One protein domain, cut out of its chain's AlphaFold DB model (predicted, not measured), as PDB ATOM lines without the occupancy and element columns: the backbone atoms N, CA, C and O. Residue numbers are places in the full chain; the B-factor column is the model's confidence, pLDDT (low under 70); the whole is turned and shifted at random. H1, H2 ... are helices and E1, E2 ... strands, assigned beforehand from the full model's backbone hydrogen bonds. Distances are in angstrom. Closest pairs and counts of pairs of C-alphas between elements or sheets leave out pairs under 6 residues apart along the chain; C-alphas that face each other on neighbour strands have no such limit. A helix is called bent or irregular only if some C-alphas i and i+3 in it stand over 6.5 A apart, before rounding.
ATOM      1  N   LEU A 121     -32.152 -31.911  44.408       82.94
ATOM      2  CA  LEU A 121     -32.289 -31.867  42.950       82.94
ATOM      3  C   LEU A 121     -31.846 -30.505  42.410       82.94
ATOM      4  O   LEU A 121     -31.093 -30.456  41.442       82.94
ATOM      5  N   SER A 122     -32.223 -29.408  43.074       81.56
ATOM      6  CA  SER A 122     -31.751 -28.066  42.709       81.56
ATOM      7  C   SER A 122     -30.230 -27.928  42.841       81.56
ATOM      8  O   SER A 122     -29.578 -27.414  41.935       81.56
ATOM      9  N   ALA A 123     -29.647 -28.420  43.939       78.69
ATOM     10  CA  ALA A 123     -28.201 -28.392  44.151       78.69
ATOM     11  C   ALA A 123     -27.439 -29.237  43.123       78.69
ATOM     12  O   ALA A 123     -26.395 -28.811  42.640       78.69
ATOM     13  N   LEU A 124     -27.957 -30.412  42.760       84.44
ATOM     14  CA  LEU A 124     -27.368 -31.252  41.721       84.44
ATOM     15  C   LEU A 124     -27.489 -30.601  40.342       84.44
ATOM     16  O   LEU A 124     -26.518 -30.606  39.595       84.44
ATOM     17  N   ALA A 125     -28.636 -30.001  40.017       86.38
ATOM     18  CA  ALA A 125     -28.869 -29.336  38.736       86.38
ATOM     19  C   ALA A 125     -27.945 -28.130  38.497       86.38
ATOM     20  O   ALA A 125     -27.628 -27.836  37.347       86.38
ATOM     21  N   ALA A 126     -27.490 -27.459  39.557       83.94
ATOM     22  CA  ALA A 126     -26.533 -26.356  39.453       83.94
ATOM     23  C   ALA A 126     -25.076 -26.794  39.248       83.94
ATOM     24  O   ALA A 126     -24.237 -25.965  38.900       83.94
ATOM     25  N   LEU A 127     -24.761 -28.071  39.471       85.19
ATOM     26  CA  LEU A 127     -23.440 -28.619  39.184       85.19
ATOM     27  C   LEU A 127     -23.306 -28.957  37.703       85.19
ATOM     28  O   LEU A 127     -24.264 -29.387  37.055       85.19
ATOM     29  N   THR A 128     -22.087 -28.848  37.183       91.19
ATOM     30  CA  THR A 128     -21.766 -29.372  35.852       91.19
ATOM     31  C   THR A 128     -21.908 -30.903  35.819       91.19
ATOM     32  O   THR A 128     -21.761 -31.563  36.854       91.19
ATOM     33  N   PRO A 129     -22.147 -31.524  34.647       92.00
ATOM     34  CA  PRO A 129     -22.252 -32.981  34.546       92.00
ATOM     35  C   PRO A 129     -21.031 -33.740  35.094       92.00
ATOM     36  O   PRO A 129     -21.182 -34.822  35.660       92.00
ATOM     37  N   ASP A 130     -19.827 -33.181  34.968       90.88
ATOM     38  CA  ASP A 130     -18.609 -33.809  35.488       90.88
ATOM     39  C   ASP A 130     -18.512 -33.710  37.015       90.88
ATOM     40  O   ASP A 130     -18.150 -34.689  37.672       90.88
ATOM     41  N   GLU A 131     -18.925 -32.587  37.606       88.31
ATOM     42  CA  GLU A 131     -19.044 -32.460  39.062       88.31
ATOM     43  C   GLU A 131     -20.120 -33.395  39.622       88.31
ATOM     44  O   GLU A 131     -19.900 -34.034  40.650       88.31
ATOM     45  N   GLN A 132     -21.261 -33.543  38.939       89.62
ATOM     46  CA  GLN A 132     -22.296 -34.513  39.316       89.62
ATOM     47  C   GLN A 132     -21.737 -35.945  39.315       89.62
ATOM     48  O   GLN A 132     -21.906 -36.677  40.294       89.62
ATOM     49  N   ARG A 133     -21.003 -36.337  38.263       91.31
ATOM     50  CA  ARG A 133     -20.338 -37.651  38.177       91.31
ATOM     51  C   ARG A 133     -19.313 -37.856  39.286       91.31
ATOM     52  O   ARG A 133     -19.274 -38.925  39.890       91.31
ATOM     53  N   GLU A 134     -18.495 -36.846  39.572       88.88
ATOM     54  CA  GLU A 134     -17.520 -36.877  40.667       88.88
ATOM     55  C   GLU A 134     -18.207 -37.151  42.006       88.88
ATOM     56  O   GLU A 134     -17.825 -38.054  42.754       88.88
ATOM     57  N   LYS A 135     -19.287 -36.416  42.271       86.31
ATOM     58  CA  LYS A 135     -20.117 -36.565  43.461       86.31
ATOM     59  C   LYS A 135     -20.706 -37.977  43.546       86.31
ATOM     60  O   LYS A 135     -20.517 -38.647  44.565       86.31
ATOM     61  N   PHE A 136     -21.341 -38.484  42.492       91.12
ATOM     62  CA  PHE A 136     -21.891 -39.844  42.495       91.12
ATOM     63  C   PHE A 136     -20.823 -40.931  42.659       91.12
ATOM     64  O   PHE A 136     -21.050 -41.899  43.386       91.12
ATOM     65  N   ARG A 137     -19.631 -40.762  42.078       86.44
ATOM     66  CA  ARG A 137     -18.523 -41.706  42.275       86.44
ATOM     67  C   ARG A 137     -18.057 -41.733  43.728       86.44
ATOM     68  O   ARG A 137     -17.886 -42.813  44.286       86.44
ATOM     69  N   GLN A 138     -17.909 -40.569  44.365       81.56
ATOM     70  CA  GLN A 138     -17.557 -40.479  45.786       81.56
ATOM     71  C   GLN A 138     -18.618 -41.138  46.675       81.56
ATOM     72  O   GLN A 138     -18.275 -41.831  47.633       81.56
ATOM     73  N   LEU A 139     -19.901 -40.943  46.359       83.81
ATOM     74  CA  LEU A 139     -21.012 -41.561  47.081       83.81
ATOM     75  C   LEU A 139     -20.921 -43.089  47.026       83.81
ATOM     76  O   LEU A 139     -20.936 -43.740  48.071       83.81
ATOM     77  N   LEU A 140     -20.790 -43.645  45.820       84.19
ATOM     78  CA  LEU A 140     -20.727 -45.089  45.607       84.19
ATOM     79  C   LEU A 140     -19.452 -45.695  46.198       84.19
ATOM     80  O   LEU A 140     -19.521 -46.736  46.842       84.19
ATOM     81  N   GLN A 141     -18.306 -45.021  46.086       78.00
ATOM     82  CA  GLN A 141     -17.054 -45.468  46.703       78.00
ATOM     83  C   GLN A 141     -17.160 -45.542  48.236       78.00
ATOM     84  O   GLN A 141     -16.654 -46.480  48.846       78.00
ATOM     85  N   ARG A 142     -17.852 -44.585  48.868       74.62
ATOM     86  CA  ARG A 142     -18.097 -44.591  50.323       74.62
ATOM     87  C   ARG A 142     -19.144 -45.618  50.749       74.62
ATOM     88  O   ARG A 142     -19.092 -46.096  51.879       74.62
ATOM     89  N   ALA A 143     -20.091 -45.944  49.873       76.88
ATOM     90  CA  ALA A 143     -21.056 -47.017  50.096       76.88
ATOM     91  C   ALA A 143     -20.453 -48.414  49.851       76.88
ATOM     92  O   ALA A 143     -20.940 -49.383  50.424       76.88
ATOM     93  N   MET A 144     -19.388 -48.512  49.045       77.69
ATOM     94  CA  MET A 144     -18.742 -49.765  48.626       77.69
ATOM     95  C   MET A 144     -17.219 -49.759  48.883       77.69
ATOM     96  O   MET A 144     -16.427 -49.912  47.941       77.69
ATOM     97  N   PRO A 145     -16.766 -49.607  50.145       69.25
ATOM     98  CA  PRO A 145     -15.342 -49.497  50.480       69.25
ATOM     99  C   PRO A 145     -14.518 -50.755  50.152       69.25
ATOM    100  O   PRO A 145     -13.295 -50.683  50.130       69.25
ATOM    101  N   TRP A 146     -15.165 -51.894  49.883       66.88
ATOM    102  CA  TRP A 146     -14.518 -53.157  49.505       66.88
ATOM    103  C   TRP A 146     -14.133 -53.255  48.026       66.88
ATOM    104  O   TRP A 146     -13.388 -54.156  47.660       66.88
ATOM    105  N   THR A 147     -14.618 -52.361  47.160       69.44
ATOM    106  CA  THR A 147     -14.322 -52.437  45.718       69.44
ATOM    107  C   THR A 147     -12.819 -52.440  45.388       69.44
ATOM    108  O   THR A 147     -12.407 -53.226  44.540       69.44
ATOM    109  N   ARG A 161     -25.736 -61.142  44.879       67.50
ATOM    110  CA  ARG A 161     -25.184 -61.010  46.242       67.50
ATOM    111  C   ARG A 161     -25.157 -59.580  46.777       67.50
ATOM    112  O   ARG A 161     -24.701 -59.364  47.905       67.50
ATOM    113  N   TYR A 162     -25.643 -58.629  45.982       73.31
ATOM    114  CA  TYR A 162     -25.658 -57.211  46.314       73.31
ATOM    115  C   TYR A 162     -27.051 -56.623  46.309       73.31
ATOM    116  O   TYR A 162     -27.826 -56.837  45.376       73.31
ATOM    117  N   THR A 163     -27.269 -55.723  47.259       76.56
ATOM    118  CA  THR A 163     -28.385 -54.782  47.225       76.56
ATOM    119  C   THR A 163     -27.816 -53.378  47.374       76.56
ATOM    120  O   THR A 163     -27.232 -53.078  48.408       76.56
ATOM    121  N   CYS A 164     -27.961 -52.513  46.363       84.75
ATOM    122  CA  CYS A 164     -27.642 -51.085  46.478       84.75
ATOM    123  C   CYS A 164     -28.946 -50.287  46.492       84.75
ATOM    124  O   CYS A 164     -29.709 -50.323  45.527       84.75
ATOM    125  N   LEU A 165     -29.195 -49.583  47.591       87.62
ATOM    126  CA  LEU A 165     -30.364 -48.744  47.810       87.62
ATOM    127  C   LEU A 165     -29.946 -47.273  47.802       87.62
ATOM    128  O   LEU A 165     -29.066 -46.859  48.561       87.62
ATOM    129  N   VAL A 166     -30.620 -46.477  46.979       88.88
ATOM    130  CA  VAL A 166     -30.525 -45.018  46.955       88.88
ATOM    131  C   VAL A 166     -31.821 -44.450  47.524       88.88
ATOM    132  O   VAL A 166     -32.859 -44.468  46.867       88.88
ATOM    133  N   GLY A 167     -31.754 -43.973  48.763       84.56
ATOM    134  CA  GLY A 167     -32.847 -43.290  49.444       84.56
ATOM    135  C   GLY A 167     -32.839 -41.797  49.144       84.56
ATOM    136  O   GLY A 167     -31.864 -41.122  49.477       84.56
ATOM    137  N   VAL A 168     -33.912 -41.273  48.556       86.62
ATOM    138  CA  VAL A 168     -34.051 -39.850  48.199       86.62
ATOM    139  C   VAL A 168     -35.520 -39.421  48.246       86.62
ATOM    140  O   VAL A 168     -36.408 -40.273  48.225       86.62
ATOM    141  N   GLN A 169     -35.769 -38.117  48.361       81.81
ATOM    142  CA  GLN A 169     -37.102 -37.548  48.195       81.81
ATOM    143  C   GLN A 169     -37.485 -37.572  46.707       81.81
ATOM    144  O   GLN A 169     -36.698 -37.140  45.871       81.81
ATOM    145  N   ASP A 170     -38.677 -38.071  46.391       86.38
ATOM    146  CA  ASP A 170     -39.126 -38.352  45.020       86.38
ATOM    147  C   ASP A 170     -38.148 -39.257  44.250       86.38
ATOM    148  O   ASP A 170     -37.456 -38.882  43.295       86.38
ATOM    149  N   ALA A 171     -38.092 -40.515  44.690       88.56
ATOM    150  CA  ALA A 171     -37.220 -41.528  44.104       88.56
ATOM    151  C   ALA A 171     -37.448 -41.732  42.594       88.56
ATOM    152  O   ALA A 171     -36.505 -42.055  41.863       88.56
ATOM    153  N   ASN A 172     -38.677 -41.529  42.111       91.06
ATOM    154  CA  ASN A 172     -39.025 -41.689  40.700       91.06
ATOM    155  C   ASN A 172     -38.449 -40.557  39.849       91.06
ATOM    156  O   ASN A 172     -37.834 -40.824  38.810       91.06
ATOM    157  N   GLU A 173     -38.612 -39.308  40.290       89.69
ATOM    158  CA  GLU A 173     -38.028 -38.156  39.613       89.69
ATOM    159  C   GLU A 173     -36.500 -38.236  39.612       89.69
ATOM    160  O   GLU A 173     -35.873 -38.092  38.556       89.69
ATOM    161  N   PHE A 174     -35.894 -38.551  40.760       91.81
ATOM    162  CA  PHE A 174     -34.445 -38.699  40.859       91.81
ATOM    163  C   PHE A 174     -33.919 -39.789  39.917       91.81
ATOM    164  O   PHE A 174     -32.958 -39.568  39.176       91.81
ATOM    165  N   LYS A 175     -34.563 -40.964  39.899       93.06
ATOM    166  CA  LYS A 175     -34.184 -42.083  39.026       93.06
ATOM    167  C   LYS A 175     -34.252 -41.695  37.552       93.06
ATOM    168  O   LYS A 175     -33.345 -42.040  36.795       93.06
ATOM    169  N   ARG A 176     -35.302 -40.977  37.144       92.50
ATOM    170  CA  ARG A 176     -35.482 -40.505  35.764       92.50
ATOM    171  C   ARG A 176     -34.371 -39.541  35.345       92.50
ATOM    172  O   ARG A 176     -33.871 -39.657  34.231       92.50
ATOM    173  N   THR A 177     -33.987 -38.621  36.226       92.38
ATOM    174  CA  THR A 177     -33.033 -37.545  35.910       92.38
ATOM    175  C   THR A 177     -31.574 -37.995  36.031       92.38
ATOM    176  O   THR A 177     -30.774 -37.740  35.135       92.38
ATOM    177  N   TYR A 178     -31.219 -38.701  37.109       93.12
ATOM    178  CA  TYR A 178     -29.826 -39.015  37.454       93.12
ATOM    179  C   TYR A 178     -29.498 -40.511  37.470       93.12
ATOM    180  O   TYR A 178     -28.322 -40.871  37.545       93.12
ATOM    181  N   GLY A 179     -30.489 -41.404  37.363       91.38
ATOM    182  CA  GLY A 179     -30.278 -42.851  37.504       91.38
ATOM    183  C   GLY A 179     -29.273 -43.431  36.503       91.38
ATOM    184  O   GLY A 179     -28.424 -44.238  36.883       91.38
ATOM    185  N   ALA A 180     -29.304 -42.974  35.247       92.06
ATOM    186  CA  ALA A 180     -28.344 -43.402  34.227       92.06
ATOM    187  C   ALA A 180     -26.909 -42.944  34.546       92.06
ATOM    188  O   ALA A 180     -25.970 -43.730  34.425       92.06
ATOM    189  N   MET A 181     -26.741 -41.695  34.996       92.69
ATOM    190  CA  MET A 181     -25.435 -41.146  35.372       92.69
ATOM    191  C   MET A 181     -24.867 -41.864  36.598       92.69
ATOM    192  O   MET A 181     -23.712 -42.277  36.589       92.69
ATOM    193  N   LEU A 182     -25.691 -42.077  37.626       90.88
ATOM    194  CA  LEU A 182     -25.297 -42.792  38.836       90.88
ATOM    195  C   LEU A 182     -24.884 -44.237  38.508       90.88
ATOM    196  O   LEU A 182     -23.858 -44.705  38.997       90.88
ATOM    197  N   GLY A 183     -25.608 -44.910  37.606       89.38
ATOM    198  CA  GLY A 183     -25.237 -46.234  37.100       89.38
ATOM    199  C   GLY A 183     -23.885 -46.273  36.374       89.38
ATOM    200  O   GLY A 183     -23.144 -47.241  36.526       89.38
ATOM    201  N   GLN A 184     -23.522 -45.219  35.633       90.19
ATOM    202  CA  GLN A 184     -22.203 -45.096  34.985       90.19
ATOM    203  C   GLN A 184     -21.064 -44.865  35.987       90.19
ATOM    204  O   GLN A 184     -19.909 -45.152  35.681       90.19
ATOM    205  N   CYS A 185     -21.374 -44.358  37.181       90.00
ATOM    206  CA  CYS A 185     -20.402 -44.133  38.246       90.00
ATOM    207  C   CYS A 185     -20.150 -45.373  39.118       90.00
ATOM    208  O   CYS A 185     -19.400 -45.267  40.092       90.00
ATOM    209  N   LEU A 186     -20.756 -46.529  38.800       86.56
ATOM    210  CA  LEU A 186     -20.516 -47.768  39.537       86.56
ATOM    211  C   LEU A 186     -19.020 -48.118  39.544       86.56
ATOM    212  O   LEU A 186     -18.389 -48.151  38.483       86.56
ATOM    213  N   PRO A 187     -18.440 -48.400  40.723       80.19
ATOM    214  CA  PRO A 187     -17.049 -48.804  40.812       80.19
ATOM    215  C   PRO A 187     -16.775 -50.087  40.005       80.19
ATOM    216  O   PRO A 187     -17.551 -51.049  40.043       80.19
ATOM    217  N   GLN A 188     -15.656 -50.108  39.274       74.81
ATOM    218  CA  GLN A 188     -15.223 -51.288  38.520       74.81
ATOM    219  C   GLN A 188     -14.861 -52.439  39.467       74.81
ATOM    220  O   GLN A 188     -14.374 -52.205  40.566       74.81
ATOM    221  N   GLY A 189     -15.086 -53.686  39.048       68.19
ATOM    222  CA  GLY A 189     -14.767 -54.870  39.860       68.19
ATOM    223  C   GLY A 189     -15.848 -55.280  40.866       68.19
ATOM    224  O   GLY A 189     -15.757 -56.361  41.436       68.19
ATOM    225  N   THR A 190     -16.917 -54.490  41.031       68.44
ATOM    226  CA  THR A 190     -18.085 -54.891  41.839       68.44
ATOM    227  C   THR A 190     -18.882 -56.027  41.196       68.44
ATOM    228  O   THR A 190     -19.518 -56.801  41.898       68.44
ATOM    229  N   GLY A 191     -18.892 -56.139  39.863       70.38
ATOM    230  CA  GLY A 191     -19.807 -57.036  39.140       70.38
ATOM    231  C   GLY A 191     -21.267 -56.556  39.139       70.38
ATOM    232  O   GLY A 191     -22.121 -57.203  38.531       70.38
ATOM    233  N   MET A 192     -21.548 -55.413  39.777       75.94
ATOM    234  CA  MET A 192     -22.866 -54.791  39.799       75.94
ATOM    235  C   MET A 192     -23.176 -54.113  38.467       75.94
ATOM    236  O   MET A 192     -22.308 -53.553  37.799       75.94
ATOM    237  N   THR A 193     -24.452 -54.124  38.104       80.69
ATOM    238  CA  THR A 193     -24.987 -53.393  36.953       80.69
ATOM    239  C   THR A 193     -25.963 -52.318  37.417       80.69
ATOM    240  O   THR A 193     -26.540 -52.416  38.499       80.69
ATOM    241  N   ALA A 194     -26.199 -51.299  36.586       83.25
ATOM    242  CA  ALA A 194     -27.114 -50.202  36.913       83.25
ATOM    243  C   ALA A 194     -28.538 -50.678  37.274       83.25
ATOM    244  O   ALA A 194     -29.206 -50.049  38.090       83.25
ATOM    245  N   GLY A 195     -28.986 -51.815  36.722       80.44
ATOM    246  CA  GLY A 195     -30.293 -52.410  37.028       80.44
ATOM    247  C   GLY A 195     -30.445 -52.926  38.464       80.44
ATOM    248  O   GLY A 195     -31.553 -53.246  38.874       80.44
ATOM    249  N   GLN A 196     -29.354 -52.991  39.229       80.19
ATOM    250  CA  GLN A 196     -29.332 -53.472  40.615       80.19
ATOM    251  C   GLN A 196     -29.328 -52.335  41.641       80.19
ATOM    252  O   GLN A 196     -29.271 -52.584  42.844       80.19
ATOM    253  N   ILE A 197     -29.380 -51.087  41.169       88.31
ATOM    254  CA  ILE A 197     -29.562 -49.912  42.011       88.31
ATOM    255  C   ILE A 197     -31.061 -49.692  42.177       88.31
ATOM    256  O   ILE A 197     -31.774 -49.384  41.218       88.31
ATOM    257  N   GLN A 198     -31.544 -49.863  43.400       89.56
ATOM    258  CA  GLN A 198     -32.935 -49.618  43.745       89.56
ATOM    259  C   GLN A 198     -33.063 -48.210  44.318       89.56
ATOM    260  O   GLN A 198     -32.295 -47.807  45.186       89.56
ATOM    261  N   PHE A 199     -34.045 -47.465  43.828       91.25
ATOM    262  CA  PHE A 199     -34.351 -46.125  44.313       91.25
ATOM    263  C   PHE A 199     -35.569 -46.231  45.221       91.25
ATOM    264  O   PHE A 199     -36.592 -46.777  44.807       91.25
ATOM    265  N   VAL A 200     -35.433 -45.758  46.456       89.88
ATOM    266  CA  VAL A 200     -36.463 -45.864  47.493       89.88
ATOM    267  C   VAL A 200     -36.783 -44.488  48.056       89.88
ATOM    268  O   VAL A 200     -35.907 -43.630  48.174       89.88
ATOM    269  N   GLU A 201     -38.048 -44.277  48.395       88.44
ATOM    270  CA  GLU A 201     -38.504 -43.009  48.953       88.44
ATOM    271  C   GLU A 201     -37.963 -42.847  50.379       88.44
ATOM    272  O   GLU A 201     -38.246 -43.669  51.252       88.44
ATOM    273  N   SER A 202     -37.171 -41.801  50.625       77.88
ATOM    274  CA  SER A 202     -36.625 -41.524  51.962       77.88
ATOM    275  C   SER A 202     -37.536 -40.640  52.816       77.88
ATOM    276  O   SER A 202     -37.335 -40.555  54.030       77.88
ATOM    277  N   GLY A 203     -38.478 -39.921  52.191       70.56
ATOM    278  CA  GLY A 203     -39.323 -38.920  52.852       70.56
ATOM    279  C   GLY A 203     -38.541 -37.763  53.488       70.56
ATOM    280  O   GLY A 203     -39.084 -37.032  54.317       70.56
ATOM    281  N   THR A 204     -37.248 -37.629  53.167       69.56
ATOM    282  CA  THR A 204     -36.350 -36.639  53.762       69.56
ATOM    283  C   THR A 204     -35.775 -35.735  52.671       69.56
ATOM    284  O   THR A 204     -34.753 -36.084  52.073       69.56
ATOM    285  N   PRO A 205     -36.384 -34.558  52.433       70.88
ATOM    286  CA  PRO A 205     -35.898 -33.595  51.452       70.88
ATOM    287  C   PRO A 205     -34.448 -33.171  51.712       70.88
ATOM    288  O   PRO A 205     -34.009 -33.054  52.863       70.88
ATOM    289  N   GLY A 206     -33.708 -32.909  50.638       72.94
ATOM    290  CA  GLY A 206     -32.351 -32.382  50.699       72.94
ATOM    291  C   GLY A 206     -31.274 -33.407  51.039       72.94
ATOM    292  O   GLY A 206     -30.145 -33.015  51.356       72.94
ATOM    293  N   LYS A 207     -31.609 -34.703  51.035       76.06
ATOM    294  CA  LYS A 207     -30.689 -35.786  51.393       76.06
ATOM    295  C   LYS A 207     -30.754 -36.928  50.397       76.06
ATOM    296  O   LYS A 207     -31.829 -37.348  49.980       76.06
ATOM    297  N   LEU A 208     -29.583 -37.485  50.117       81.38
ATOM    298  CA  LEU A 208     -29.435 -38.736  49.396       81.38
ATOM    299  C   LEU A 208     -28.641 -39.713  50.256       81.38
ATOM    300  O   LEU A 208     -27.525 -39.436  50.692       81.38
ATOM    301  N   ILE A 209     -29.216 -40.883  50.494       80.12
ATOM    302  CA  ILE A 209     -28.597 -41.945  51.281       80.12
ATOM    303  C   ILE A 209     -28.250 -43.090  50.340       80.12
ATOM    304  O   ILE A 209     -29.140 -43.626  49.691       80.12
ATOM    305  N   CYS A 210     -26.977 -43.476  50.267       81.12
ATOM    306  CA  CYS A 210     -26.577 -44.683  49.550       81.12
ATOM    307  C   CYS A 210     -26.190 -45.763  50.553       81.12
ATOM    308  O   CYS A 210     -25.239 -45.621  51.334       81.12
ATOM    309  N   PHE A 211     -26.941 -46.852  50.512       81.00
ATOM    310  CA  PHE A 211     -26.723 -48.038  51.316       81.00
ATOM    311  C   PHE A 211     -26.416 -49.211  50.395       81.00
ATOM    312  O   PHE A 211     -27.100 -49.399  49.394       81.00
ATOM    313  N   THR A 212     -25.413 -50.005  50.752       76.31
ATOM    314  CA  THR A 212     -25.106 -51.231  50.027       76.31
ATOM    315  C   THR A 212     -24.974 -52.372  51.018       76.31
ATOM    316  O   THR A 212     -24.209 -52.279  51.977       76.31
ATOM    317  N   GLU A 213     -25.709 -53.446  50.765       73.56
ATOM    318  CA  GLU A 213     -25.581 -54.713  51.468       73.56
ATOM    319  C   GLU A 213     -24.756 -55.687  50.628       73.56
ATOM    320  O   GLU A 213     -24.928 -55.784  49.408       73.56
ATOM    321  N   LEU A 214     -23.861 -56.403  51.304       71.06
ATOM    322  CA  LEU A 214     -23.018 -57.443  50.734       71.06
ATOM    323  C   LEU A 214     -23.252 -58.742  51.502       71.06
ATOM    324  O   LEU A 214     -23.008 -58.798  52.706       71.06
ATOM    325  N   SER A 215     -23.682 -59.789  50.800       66.50
ATOM    326  CA  SER A 215     -23.933 -61.111  51.384       66.50
ATOM    327  C   SER A 215     -23.063 -62.202  50.746       66.50
ATOM    328  O   SER A 215     -22.605 -62.088  49.608       66.50
ATOM    329  N   GLY A 216     -22.801 -63.282  51.490       61.69
ATOM    330  CA  GLY A 216     -22.102 -64.460  50.960       61.69
ATOM    331  C   GLY A 216     -20.611 -64.253  50.665       61.69
ATOM    332  O   GLY A 216     -20.071 -64.922  49.781       61.69
ATOM    333  N   PHE A 217     -19.953 -63.328  51.368       63.28
ATOM    334  CA  PHE A 217     -18.514 -63.084  51.249       63.28
ATOM    335  C   PHE A 217     -17.727 -63.901  52.284       63.28
ATOM    336  O   PHE A 217     -18.083 -63.874  53.465       63.28
ATOM    337  N   PRO A 218     -16.651 -64.611  51.898       60.91
ATOM    338  CA  PRO A 218     -15.795 -65.263  52.876       60.91
ATOM    339  C   PRO A 218     -15.065 -64.186  53.688       60.91
ATOM    340  O   PRO A 218     -14.456 -63.281  53.120       60.91
ATOM    341  N   LEU A 219     -15.103 -64.301  55.020       58.94
ATOM    342  CA  LEU A 219     -14.429 -63.373  55.938       58.94
ATOM    343  C   LEU A 219     -12.961 -63.072  55.547       58.94
ATOM    344  O   LEU A 219     -12.591 -61.899  55.581       58.94
ATOM    345  N   PRO A 220     -12.150 -64.049  55.079       60.31
ATOM    346  CA  PRO A 220     -10.785 -63.786  54.610       60.31
ATOM    347  C   PRO A 220     -10.647 -62.809  53.430       60.31
ATOM    348  O   PRO A 220      -9.584 -62.230  53.236       60.31
ATOM    349  N   ALA A 221     -11.690 -62.609  52.621       60.59
ATOM    350  CA  ALA A 221     -11.644 -61.659  51.506       60.59
ATOM    351  C   ALA A 221     -11.887 -60.203  51.951       60.59
ATOM    352  O   ALA A 221     -11.609 -59.276  51.194       60.59
ATOM    353  N   LEU A 222     -12.364 -59.994  53.186       59.06
ATOM    354  CA  LEU A 222     -12.514 -58.674  53.813       59.06
ATOM    355  C   LEU A 222     -11.257 -58.238  54.584       59.06
ATOM    356  O   LEU A 222     -11.135 -57.074  54.958       59.06
ATOM    357  N   THR A 223     -10.298 -59.149  54.767       56.91
ATOM    358  CA  THR A 223      -9.012 -58.928  55.445       56.91
ATOM    359  C   THR A 223      -8.230 -57.698  54.964       56.91
ATOM    360  O   THR A 223      -7.650 -57.020  55.813       56.91
ATOM    361  N   PRO A 224      -8.214 -57.331  53.666       56.94
ATOM    362  CA  PRO A 224      -7.498 -56.145  53.221       56.94
ATOM    363  C   PRO A 224      -8.259 -54.821  53.418       56.94
ATOM    364  O   PRO A 224      -7.800 -53.829  52.869       56.94
ATOM    365  N   LEU A 225      -9.363 -54.755  54.187       61.81
ATOM    366  CA  LEU A 225      -9.989 -53.492  54.633       61.81
ATOM    367  C   LEU A 225      -9.230 -52.912  55.843       61.81
ATOM    368  O   LEU A 225      -9.680 -53.054  56.986       61.81
ATOM    369  N   PRO A 226      -8.103 -52.205  55.649       55.47
ATOM    370  CA  PRO A 226      -7.187 -51.887  56.744       55.47
ATOM    371  C   PRO A 226      -7.797 -50.838  57.688       55.47
ATOM    372  O   PRO A 226      -7.427 -50.725  58.853       55.47
ATOM    373  N   THR A 227      -8.762 -50.070  57.182       59.03
ATOM    374  CA  THR A 227      -9.427 -48.971  57.869       59.03
ATOM    375  C   THR A 227     -10.793 -49.355  58.423       59.03
ATOM    376  O   THR A 227     -11.368 -48.527  59.122       59.03
ATOM    377  N   TYR A 228     -11.324 -50.565  58.166       66.50
ATOM    378  CA  TYR A 228     -12.644 -50.965  58.678       66.50
ATOM    379  C   TYR A 228     -12.685 -50.846  60.200       66.50
ATOM    380  O   TYR A 228     -13.509 -50.114  60.736       66.50
ATOM    381  N   LEU A 229     -11.735 -51.484  60.892       65.62
ATOM    382  CA  LEU A 229     -11.712 -51.495  62.352       65.62
ATOM    383  C   LEU A 229     -11.501 -50.093  62.933       65.62
ATOM    384  O   LEU A 229     -12.159 -49.722  63.902       65.62
ATOM    385  N   ALA A 230     -10.607 -49.303  62.336       64.12
ATOM    386  CA  ALA A 230     -10.354 -47.932  62.768       64.12
ATOM    387  C   ALA A 230     -11.584 -47.029  62.557       64.12
ATOM    388  O   ALA A 230     -11.932 -46.251  63.443       64.12
ATOM    389  N   SER A 231     -12.268 -47.170  61.418       62.94
ATOM    390  CA  SER A 231     -13.481 -46.411  61.092       62.94
ATOM    391  C   SER A 231     -14.634 -46.811  62.001       62.94
ATOM    392  O   SER A 231     -15.253 -45.944  62.599       62.94
ATOM    393  N   TYR A 232     -14.855 -48.112  62.181       68.62
ATOM    394  CA  TYR A 232     -15.855 -48.651  63.093       68.62
ATOM    395  C   TYR A 232     -15.620 -48.169  64.532       68.62
ATOM    396  O   TYR A 232     -16.553 -47.711  65.182       68.62
ATOM    397  N   ARG A 233     -14.371 -48.201  65.023       69.75
ATOM    398  CA  ARG A 233     -14.026 -47.696  66.363       69.75
ATOM    399  C   ARG A 233     -14.328 -46.203  66.484       69.75
ATOM    400  O   ARG A 233     -14.996 -45.811  67.435       69.75
ATOM    401  N   LYS A 234     -13.904 -45.398  65.505       65.62
ATOM    402  CA  LYS A 234     -14.179 -43.952  65.465       65.62
ATOM    403  C   LYS A 234     -15.679 -43.647  65.398       65.62
ATOM    404  O   LYS A 234     -16.148 -42.706  66.019       65.62
ATOM    405  N   GLU A 235     -16.443 -44.427  64.651       60.75
ATOM    406  CA  GLU A 235     -17.883 -44.220  64.514       60.75
ATOM    407  C   GLU A 235     -18.625 -44.670  65.783       60.75
ATOM    408  O   GLU A 235     -19.514 -43.966  66.249       60.75
ATOM    409  N   SER A 236     -18.172 -45.754  66.430       64.31
ATOM    410  CA  SER A 236     -18.722 -46.253  67.700       64.31
ATOM    411  C   SER A 236     -18.572 -45.285  68.875       64.31
ATOM    412  O   SER A 236     -19.341 -45.375  69.830       64.31
ATOM    413  N   THR A 237     -17.604 -44.363  68.815       63.72
ATOM    414  CA  THR A 237     -17.453 -43.304  69.825       63.72
ATOM    415  C   THR A 237     -18.431 -42.154  69.616       63.72
ATOM    416  O   THR A 237     -18.721 -41.434  70.562       63.72
ATOM    417  N   THR A 238     -18.932 -41.972  68.393       54.53
ATOM    418  CA  THR A 238     -19.805 -40.848  68.026       54.53
ATOM    419  C   THR A 238     -21.274 -41.248  68.010       54.53
ATOM    420  O   THR A 238     -22.132 -40.466  68.407       54.53
TER     421      THR A 238
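Overview. This is residues 121 to 147 and 161 to 238 of the 415 residues of an uncharacterized protein of Steinernema glaseri (UniProt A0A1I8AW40). A small three-stranded sheet has two helices, H2 and H3, over one face and no named helix over the other, while the short H1 sits near these helices and H4, at the end of a long link, sticks out with residues 229 to 238. The 105 printed residues hold H1, H2, E1, H3, E2, E3 and H4 in that order; the mixed sheet runs E2, E1, E3. The class is mixed, helices and strands; the whole is compact, with a radius of gyration of the C-alphas of 14.9 A and spans of 41 by 33 by 26 A.

Along the chain. H1, residues 121 to 125, begins at C-alpha 121 (-32.289, -31.867, 42.950). H2 is residues 129 to 143, 21.0 A long. E1 is residues 162 to 168, 19.4 A. H3 is residues 171 to 184, 17.9 A, and irregular: C-alphas 177 and 180 are 7.7 A apart. E2 is residues 197 to 201, and E3 residues 208 to 214, 19.8 A. H4, residues 228 to 238, ends at C-alpha 238 (-19.805, -40.848, 68.026).

Arrangement. E1 is antiparallel to E3, with N 165 and O 211 2.8 A apart, and parallel to E2, with N 198 and O 164 2.8 A apart. E1, H3 and E2 form a strand-helix-strand unit, two parallel neighbour strands with a helix between, its crossover right-handed. H2 and H3 are on the same face, making two layers, helices on one face of a sheet. H3 runs along the strands, at 23 degrees to E2 on the local plane. H2, over E3, is only just slantwise, at 31 degrees on the local plane. H2 touches H3 about perpendicular, at 88 degrees, with residues 133 to 137 alone; the closest C-alphas, of Phe 136 and Leu 182, are 5.8 A apart. H1 is close to H2 but not clearly touching, C-alphas 124 and 132 being 6.5 A apart. H4 is apart from H2. Each O i to N i+4 pair is within hydrogen-bond range in H1 and H2, 8 of 10 in H3 and 6 of 7 in H4.

Size, cuts and confidence. The C-alphas of Ala 126 and Pro 220, the two farthest apart, lie 43.3 A from each other. Residues 148 to 160 are not printed, and the gap across the cut is 13.8 A. The links H3 to E2 and E3 to H4 are long. Confidence is under 70 in 31 residues, among them 215 to 238.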